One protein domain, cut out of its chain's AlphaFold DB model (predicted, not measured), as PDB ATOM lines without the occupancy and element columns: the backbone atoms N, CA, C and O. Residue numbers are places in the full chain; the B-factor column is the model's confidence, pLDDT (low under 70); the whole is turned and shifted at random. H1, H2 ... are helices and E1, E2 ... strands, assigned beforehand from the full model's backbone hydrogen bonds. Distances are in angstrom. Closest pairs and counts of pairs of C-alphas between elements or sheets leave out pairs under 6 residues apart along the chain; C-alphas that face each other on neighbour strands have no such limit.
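Overview. This is residues 2 to 62 of the 129 residues of the protein "Nucleotide-binding universal stress UspA family protein" of Curtobacterium pusillum (UniProt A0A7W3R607). A hairpin, E2 and E3, makes one end of a loose, elongated shape, and helix H1 the other; the short parallel pair E1 and E4 lies between. The 61 printed residues hold one named helix and four named strands, in the order E1 E2 E3 H1 E4, class mixed. The radius of gyration of the C-alphas is 14.9 A; the spans are 43 by 26 by 18 A.

Along the chain. E2, residues 7 to 12, measures 14.4 A from C-alpha 7 at (48.305, -12.396, 5.823); E3, residues 18 to 22, 12.9 A. E1 is residues 2 to 4, E4 58 to 60. H1, residues 37 to 50, measures 20.0 A, ending at (30.880, 16.726, 8.502).

Arrangement. In the antiparallel hairpin E2 and E3, N 10 and O 19 are 2.8 A apart. E1 runs on into E2 at 96 degrees. In parallel E1 and E4, N 59 and O 2 are 2.9 A apart. The closest C-alphas of E2 and E4, Leu 7 and Val 60, are 5.8 A apart. H1 is apart from E1 and E2; its every O i to N i+4 pair is within hydrogen-bond range.

Size, cuts and confidence. The farthest C-alphas, Pro 25 and Val 49, are 44.4 A apart. The printed part has no cut. The E3 to H1 link is long. Residues 21 to 32 are among those under pLDDT 70.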
ATOM      1  N   THR A   2      41.468  -0.950   6.191       72.31
ATOM      2  CA  THR A   2      42.404  -1.671   5.315       72.31
ATOM      3  C   THR A   2      42.356  -3.161   5.655       72.31
ATOM      4  O   THR A   2      42.135  -3.535   6.810       72.31
ATOM      5  N   VAL A   3      42.502  -4.021   4.645       67.06
ATOM      6  CA  VAL A   3      42.640  -5.471   4.836       67.06
ATOM      7  C   VAL A   3      43.883  -5.927   4.102       67.06
ATOM      8  O   VAL A   3      44.011  -5.645   2.910       67.06
ATOM      9  N   ASP A   4      44.775  -6.619   4.801       70.19
ATOM     10  CA  ASP A   4      45.955  -7.217   4.187       70.19
ATOM     11  C   ASP A   4      45.665  -8.678   3.788       70.19
ATOM     12  O   ASP A   4      45.524  -9.533   4.669       70.19
ATOM     13  N   PRO A   5      45.535  -8.985   2.480       60.44
ATOM     14  CA  PRO A   5      45.223 -10.331   2.016       60.44
ATOM     15  C   PRO A   5      46.452 -11.248   1.970       60.44
ATOM     16  O   PRO A   5      46.287 -12.447   1.756       60.44
ATOM     17  N   ALA A   6      47.672 -10.712   2.118       65.38
ATOM     18  CA  ALA A   6      48.899 -11.514   2.140       65.38
ATOM     19  C   ALA A   6      49.106 -12.232   3.485       65.38
ATOM     20  O   ALA A   6      49.977 -13.094   3.616       65.38
ATOM     21  N   LEU A   7      48.288 -11.875   4.472       66.75
ATOM     22  CA  LEU A   7      48.305 -12.396   5.823       66.75
ATOM     23  C   LEU A   7      46.984 -13.139   6.098       66.75
ATOM     24  O   LEU A   7      45.920 -12.768   5.595       66.75
ATOM     25  N   LEU A   8      47.038 -14.191   6.912       61.69
ATOM     26  CA  LEU A   8      45.888 -14.974   7.360       61.69
ATOM     27  C   LEU A   8      45.704 -14.829   8.869       61.69
ATOM     28  O   LEU A   8      46.670 -14.863   9.627       61.69
ATOM     29  N   SER A   9      44.451 -14.720   9.306       75.00
ATOM     30  CA  SER A   9      44.097 -14.875  10.717       75.00
ATOM     31  C   SER A   9      43.961 -16.367  11.028       75.00
ATOM     32  O   SER A   9      43.072 -17.038  10.497       75.00
ATOM     33  N   ALA A  10      44.863 -16.897  11.854       74.50
ATOM     34  CA  ALA A  10      44.885 -18.299  12.276       74.50
ATOM     35  C   ALA A  10      44.078 -18.548  13.571       74.50
ATOM     36  O   ALA A  10      44.024 -19.675  14.068       74.50
ATOM     37  N   GLY A  11      43.432 -17.508  14.111       72.06
ATOM     38  CA  GLY A  11      42.632 -17.543  15.337       72.06
ATOM     39  C   GLY A  11      43.145 -16.573  16.399       72.06
ATOM     40  O   GLY A  11      44.018 -15.758  16.128       72.06
ATOM     41  N   ASN A  12      42.627 -16.672  17.625       76.38
ATOM     42  CA  ASN A  12      43.059 -15.827  18.742       76.38
ATOM     43  C   ASN A  12      43.906 -16.630  19.732       76.38
ATOM     44  O   ASN A  12      43.572 -17.765  20.087       76.38
ATOM     45  N   ARG A  13      44.986 -16.023  20.225       67.06
ATOM     46  CA  ARG A  13      45.742 -16.529  21.371       67.06
ATOM     47  C   ARG A  13      44.902 -16.365  22.645       67.06
ATOM     48  O   ARG A  13      43.959 -15.581  22.706       67.06
ATOM     49  N   ALA A  14      45.257 -17.110  23.691       63.91
ATOM     50  CA  ALA A  14      44.567 -17.098  24.984       63.91
ATOM     51  C   ALA A  14      44.517 -15.717  25.679       63.91
ATOM     52  O   ALA A  14      43.712 -15.526  26.584       63.91
ATOM     53  N   ASP A  15      45.361 -14.769  25.266       60.66
ATOM     54  CA  ASP A  15      45.386 -13.379  25.738       60.66
ATOM     55  C   ASP A  15      44.471 -12.437  24.926       60.66
ATOM     56  O   ASP A  15      44.428 -11.238  25.195       60.66
ATOM     57  N   GLY A  16      43.736 -12.971  23.946       62.69
ATOM     58  CA  GLY A  16      42.838 -12.218  23.071       62.69
ATOM     59  C   GLY A  16      43.520 -11.576  21.862       62.69
ATOM     60  O   GLY A  16      42.820 -11.008  21.027       62.69
ATOM     61  N   SER A  17      44.849 -11.675  21.732       63.22
ATOM     62  CA  SER A  17      45.553 -11.207  20.534       63.22
ATOM     63  C   SER A  17      45.270 -12.111  19.332       63.22
ATOM     64  O   SER A  17      45.155 -13.331  19.463       63.22
ATOM     65  N   GLU A  18      45.156 -11.509  18.149       72.19
ATOM     66  CA  GLU A  18      44.952 -12.235  16.896       72.19
ATOM     67  C   GLU A  18      46.277 -12.857  16.424       72.19
ATOM     68  O   GLU A  18      47.327 -12.209  16.421       72.19
ATOM     69  N   ILE A  19      46.243 -14.137  16.054       71.62
ATOM     70  CA  ILE A  19      47.373 -14.875  15.492       71.62
ATOM     71  C   ILE A  19      47.371 -14.619  13.991       71.62
ATOM     72  O   ILE A  19      46.458 -15.042  13.284       71.62
ATOM     73  N   ILE A  20      48.405 -13.931  13.518       74.38
ATOM     74  CA  ILE A  20      48.571 -13.569  12.114       74.38
ATOM     75  C   ILE A  20      49.700 -14.413  11.526       74.38
ATOM     76  O   ILE A  20      50.815 -14.389  12.046       74.38
ATOM     77  N   GLU A  21      49.411 -15.139  10.448       68.50
ATOM     78  CA  GLU A  21      50.394 -15.936   9.715       68.50
ATOM     79  C   GLU A  21      50.549 -15.427   8.275       68.50
ATOM     80  O   GLU A  21      49.549 -15.204   7.587       68.50
ATOM     81  N   PRO A  22      51.784 -15.238   7.791       64.12
ATOM     82  CA  PRO A  22      52.022 -14.903   6.399       64.12
ATOM     83  C   PRO A  22      51.767 -16.098   5.479       64.12
ATOM     84  O   PRO A  22      52.100 -17.237   5.801       64.12
ATOM     85  N   ILE A  23      51.198 -15.828   4.303       62.25
ATOM     86  CA  ILE A  23      50.978 -16.857   3.274       62.25
ATOM     87  C   ILE A  23      52.306 -17.273   2.621       62.25
ATOM     88  O   ILE A  23      52.467 -18.429   2.229       62.25
ATOM     89  N   ASP A  24      53.255 -16.339   2.507       68.19
ATOM     90  CA  ASP A  24      54.586 -16.585   1.954       68.19
ATOM     91  C   ASP A  24      55.597 -16.834   3.094       68.19
ATOM     92  O   ASP A  24      55.782 -15.947   3.935       68.19
ATOM     93  N   PRO A  25      56.262 -18.007   3.151       62.41
ATOM     94  CA  PRO A  25      57.224 -18.331   4.206       62.41
ATOM     95  C   PRO A  25      58.423 -17.371   4.273       62.41
ATOM     96  O   PRO A  25      59.000 -17.219   5.351       62.41
ATOM     97  N   ASP A  26      58.764 -16.675   3.182       69.50
ATOM     98  CA  ASP A  26      59.830 -15.662   3.179       69.50
ATOM     99  C   ASP A  26      59.376 -14.323   3.800       69.50
ATOM    100  O   ASP A  26      60.189 -13.438   4.068       69.50
ATOM    101  N   SER A  27      58.078 -14.178   4.084       54.53
ATOM    102  CA  SER A  27      57.466 -12.987   4.686       54.53
ATOM    103  C   SER A  27      57.125 -13.159   6.173       54.53
ATOM    104  O   SER A  27      56.246 -12.476   6.689       54.53
ATOM    105  N   ALA A  28      57.844 -14.038   6.883       57.53
ATOM    106  CA  ALA A  28      57.619 -14.388   8.294       57.53
ATOM    107  C   ALA A  28      57.504 -13.190   9.270       57.53
ATOM    108  O   ALA A  28      56.824 -13.305  10.288       57.53
ATOM    109  N   ASP A  29      58.116 -12.043   8.947       61.22
ATOM    110  CA  ASP A  29      58.075 -10.805   9.748       61.22
ATOM    111  C   ASP A  29      57.076  -9.745   9.227       61.22
ATOM    112  O   ASP A  29      57.054  -8.607   9.714       61.22
ATOM    113  N   ALA A  30      56.263 -10.070   8.218       59.38
ATOM    114  CA  ALA A  30      55.319  -9.127   7.629       59.38
ATOM    115  C   ALA A  30      54.247  -8.710   8.645       59.38
ATOM    116  O   ALA A  30      53.588  -9.533   9.281       59.38
ATOM    117  N   ARG A  31      54.061  -7.394   8.783       64.62
ATOM    118  CA  ARG A  31      52.972  -6.808   9.568       64.62
ATOM    119  C   ARG A  31      51.879  -6.294   8.641       64.62
ATOM    120  O   ARG A  31      52.213  -5.835   7.547       64.62
ATOM    121  N   PRO A  32      50.611  -6.304   9.090       68.69
ATOM    122  CA  PRO A  32      49.533  -5.674   8.345       68.69
ATOM    123  C   PRO A  32      49.893  -4.224   8.036       68.69
ATOM    124  O   PRO A  32      50.368  -3.495   8.910       68.69
ATOM    125  N   THR A  33      49.684  -3.813   6.790       71.12
ATOM    126  CA  THR A  33      49.946  -2.427   6.399       71.12
ATOM    127  C   THR A  33      48.792  -1.531   6.852       71.12
ATOM    128  O   THR A  33      47.653  -1.680   6.397       71.12
ATOM    129  N   ASP A  34      49.093  -0.585   7.740       78.62
ATOM    130  CA  ASP A  34      48.144   0.441   8.168       78.62
ATOM    131  C   ASP A  34      47.862   1.467   7.059       78.62
ATOM    132  O   ASP A  34      48.595   1.592   6.074       78.62
ATOM    133  N   LEU A  35      46.777   2.225   7.233       80.00
ATOM    134  CA  LEU A  35      46.463   3.352   6.361       80.00
ATOM    135  C   LEU A  35      47.588   4.410   6.439       80.00
ATOM    136  O   LEU A  35      47.923   4.827   7.549       80.00
ATOM    137  N   PRO A  36      48.138   4.887   5.303       85.56
ATOM    138  CA  PRO A  36      49.151   5.939   5.300       85.56
ATOM    139  C   PRO A  36      48.689   7.213   6.021       85.56
ATOM    140  O   PRO A  36      47.542   7.637   5.874       85.56
ATOM    141  N   ASP A  37      49.606   7.883   6.726       87.50
ATOM    142  CA  ASP A  37      49.303   9.108   7.488       87.50
ATOM    143  C   ASP A  37      48.686  10.217   6.625       87.50
ATOM    144  O   ASP A  37      47.814  10.955   7.081       87.50
ATOM    145  N   ALA A  38      49.110  10.320   5.361       86.31
ATOM    146  CA  ALA A  38      48.558  11.283   4.413       86.31
ATOM    147  C   ALA A  38      47.070  11.021   4.127       86.31
ATOM    148  O   ALA A  38      46.269  11.954   4.158       86.31
ATOM    149  N   ASP A  39      46.689   9.759   3.911       85.75
ATOM    150  CA  ASP A  39      45.294   9.378   3.673       85.75
ATOM    151  C   ASP A  39      44.460   9.577   4.944       85.75
ATOM    152  O   ASP A  39      43.343  10.091   4.891       85.75
ATOM    153  N   ARG A  40      45.028   9.239   6.110       89.06
ATOM    154  CA  ARG A  40      44.378   9.457   7.406       89.06
ATOM    155  C   ARG A  40      44.095  10.938   7.664       89.06
ATOM    156  O   ARG A  40      42.979  11.273   8.045       89.06
ATOM    157  N   ALA A  41      45.058  11.816   7.390       91.94
ATOM    158  CA  ALA A  41      44.883  13.257   7.548       91.94
ATOM    159  C   ALA A  41      43.746  13.810   6.669       91.94
ATOM    160  O   ALA A  41      42.973  14.655   7.123       91.94
ATOM    161  N   VAL A  42      43.607  13.312   5.434       92.56
ATOM    162  CA  VAL A  42      42.497  13.687   4.543       92.56
ATOM    163  C   VAL A  42      41.154  13.224   5.113       92.56
ATOM    164  O   VAL A  42      40.201  14.003   5.143       92.56
ATOM    165  N   ILE A  43      41.074  11.982   5.598       92.12
ATOM    166  CA  ILE A  43      39.850  11.447   6.211       92.12
ATOM    167  C   ILE A  43      39.460  12.266   7.446       92.12
ATOM    168  O   ILE A  43      38.307  12.680   7.550       92.12
ATOM    169  N   ASP A  44      40.409  12.544   8.343       94.06
ATOM    170  CA  ASP A  44      40.165  13.301   9.574       94.06
ATOM    171  C   ASP A  44      39.674  14.727   9.267       94.06
ATOM    172  O   ASP A  44      38.752  15.233   9.913       94.06
ATOM    173  N   GLN A  45      40.227  15.366   8.229       95.44
ATOM    174  CA  GLN A  45      39.777  16.680   7.775       95.44
ATOM    175  C   GLN A  45      38.323  16.650   7.276       95.44
ATOM    176  O   GLN A  45      37.526  17.513   7.648       95.44
ATOM    177  N   ILE A  46      37.964  15.668   6.445       95.06
ATOM    178  CA  ILE A  46      36.597  15.514   5.922       95.06
ATOM    179  C   ILE A  46      35.625  15.205   7.068       95.06
ATOM    180  O   ILE A  46      34.555  15.808   7.160       95.06
ATOM    181  N   ALA A  47      36.014  14.312   7.979       95.25
ATOM    182  CA  ALA A  47      35.227  13.941   9.146       95.25
ATOM    183  C   ALA A  47      34.911  15.150  10.034       95.25
ATOM    184  O   ALA A  47      33.759  15.343  10.423       95.25
ATOM    185  N   ALA A  48      35.902  16.015  10.275       95.06
ATOM    186  CA  ALA A  48      35.723  17.243  11.043       95.06
ATOM    187  C   ALA A  48      34.713  18.202  10.389       95.06
ATOM    188  O   ALA A  48      33.859  18.757  11.078       95.06
ATOM    189  N   VAL A  49      34.761  18.359   9.060       97.44
ATOM    190  CA  VAL A  49      33.807  19.203   8.311       97.44
ATOM    191  C   VAL A  49      32.374  18.682   8.441       97.44
ATOM    192  O   VAL A  49      31.439  19.473   8.568       97.44
ATOM    193  N   HIS A  50      32.196  17.362   8.440       95.81
ATOM    194  CA  HIS A  50      30.880  16.726   8.502       95.81
ATOM    195  C   HIS A  50      30.434  16.331   9.917       95.81
ATOM    196  O   HIS A  50      29.347  15.779  10.066       95.81
ATOM    197  N   SER A  51      31.234  16.630  10.951       94.94
ATOM    198  CA  SER A  51      31.006  16.172  12.334       94.94
ATOM    199  C   SER A  51      30.767  14.657  12.427       94.94
ATOM    200  O   SER A  51      29.910  14.196  13.178       94.94
ATOM    201  N   ALA A  52      31.502  13.888  11.622       93.44
ATOM    202  CA  ALA A  52      31.413  12.437  11.585       93.44
ATOM    203  C   ALA A  52      32.463  11.816  12.511       93.44
ATOM    204  O   ALA A  52      33.636  12.188  12.473       93.44
ATOM    205  N   GLU A  53      32.057  10.838  13.315       92.81
ATOM    206  CA  GLU A  53      33.001  10.011  14.061       92.81
ATOM    207  C   GLU A  53      33.636   8.986  13.121       92.81
ATOM    208  O   GLU A  53      32.941   8.267  12.401       92.81
ATOM    209  N   VAL A  54      34.967   8.916  13.124       92.31
ATOM    210  CA  VAL A  54      35.716   7.987  12.278       92.31
ATOM    211  C   VAL A  54      36.589   7.091  13.135       92.31
ATOM    212  O   VAL A  54      37.372   7.548  13.963       92.31
ATOM    213  N   THR A  55      36.483   5.790  12.875       91.62
ATOM    214  CA  THR A  55      37.406   4.782  13.393       91.62
ATOM    215  C   THR A  55      38.111   4.113  12.220       91.62
ATOM    216  O   THR A  55      37.471   3.650  11.273       91.62
ATOM    217  N   VAL A  56      39.441   4.053  12.278       89.38
ATOM    218  CA  VAL A  56      40.258   3.354  11.281       89.38
ATOM    219  C   VAL A  56      40.620   1.979  11.829       89.38
ATOM    220  O   VAL A  56      41.214   1.870  12.897       89.38
ATOM    221  N   LEU A  57      40.242   0.940  11.088       88.00
ATOM    222  CA  LEU A  57      40.519  -0.456  11.414       88.00
ATOM    223  C   LEU A  57      41.437  -1.069  10.356       88.00
ATOM    224  O   LEU A  57      41.170  -0.919   9.157       88.00
ATOM    225  N   THR A  58      42.448  -1.799  10.817       85.62
ATOM    226  CA  THR A  58      43.303  -2.672  10.005       85.62
ATOM    227  C   THR A  58      42.955  -4.115  10.359       85.62
ATOM    228  O   THR A  58      42.958  -4.481  11.535       85.62
ATOM    229  N   LYS A  59      42.592  -4.923   9.361       83.38
ATOM    230  CA  LYS A  59      42.269  -6.348   9.530       83.38
ATOM    231  C   LYS A  59      43.130  -7.202   8.600       83.38
ATOM    232  O   LYS A  59      43.779  -6.701   7.685       83.38
ATOM    233  N   VAL A  60      43.108  -8.505   8.833       80.38
ATOM    234  CA  VAL A  60      43.874  -9.499   8.083       80.38
ATOM    235  C   VAL A  60      42.933 -10.557   7.501       80.38
ATOM    236  O   VAL A  60      41.902 -10.864   8.098       80.38
ATOM    237  N   GLY A  61      43.288 -11.129   6.349       75.25
ATOM    238  CA  GLY A  61      42.575 -12.253   5.739       75.25
ATOM    239  C   GLY A  61      41.687 -11.859   4.558       75.25
ATOM    240  O   GLY A  61      41.968 -10.907   3.835       75.25
ATOM    241  N   ASP A  62      40.611 -12.621   4.318       76.50
ATOM    242  CA  ASP A  62      39.697 -12.367   3.194       76.50
ATOM    243  C   ASP A  62      38.934 -11.042   3.406       76.50
ATOM    244  O   ASP A  62      38.177 -10.931   4.377       76.50
TER     245      ASP A  62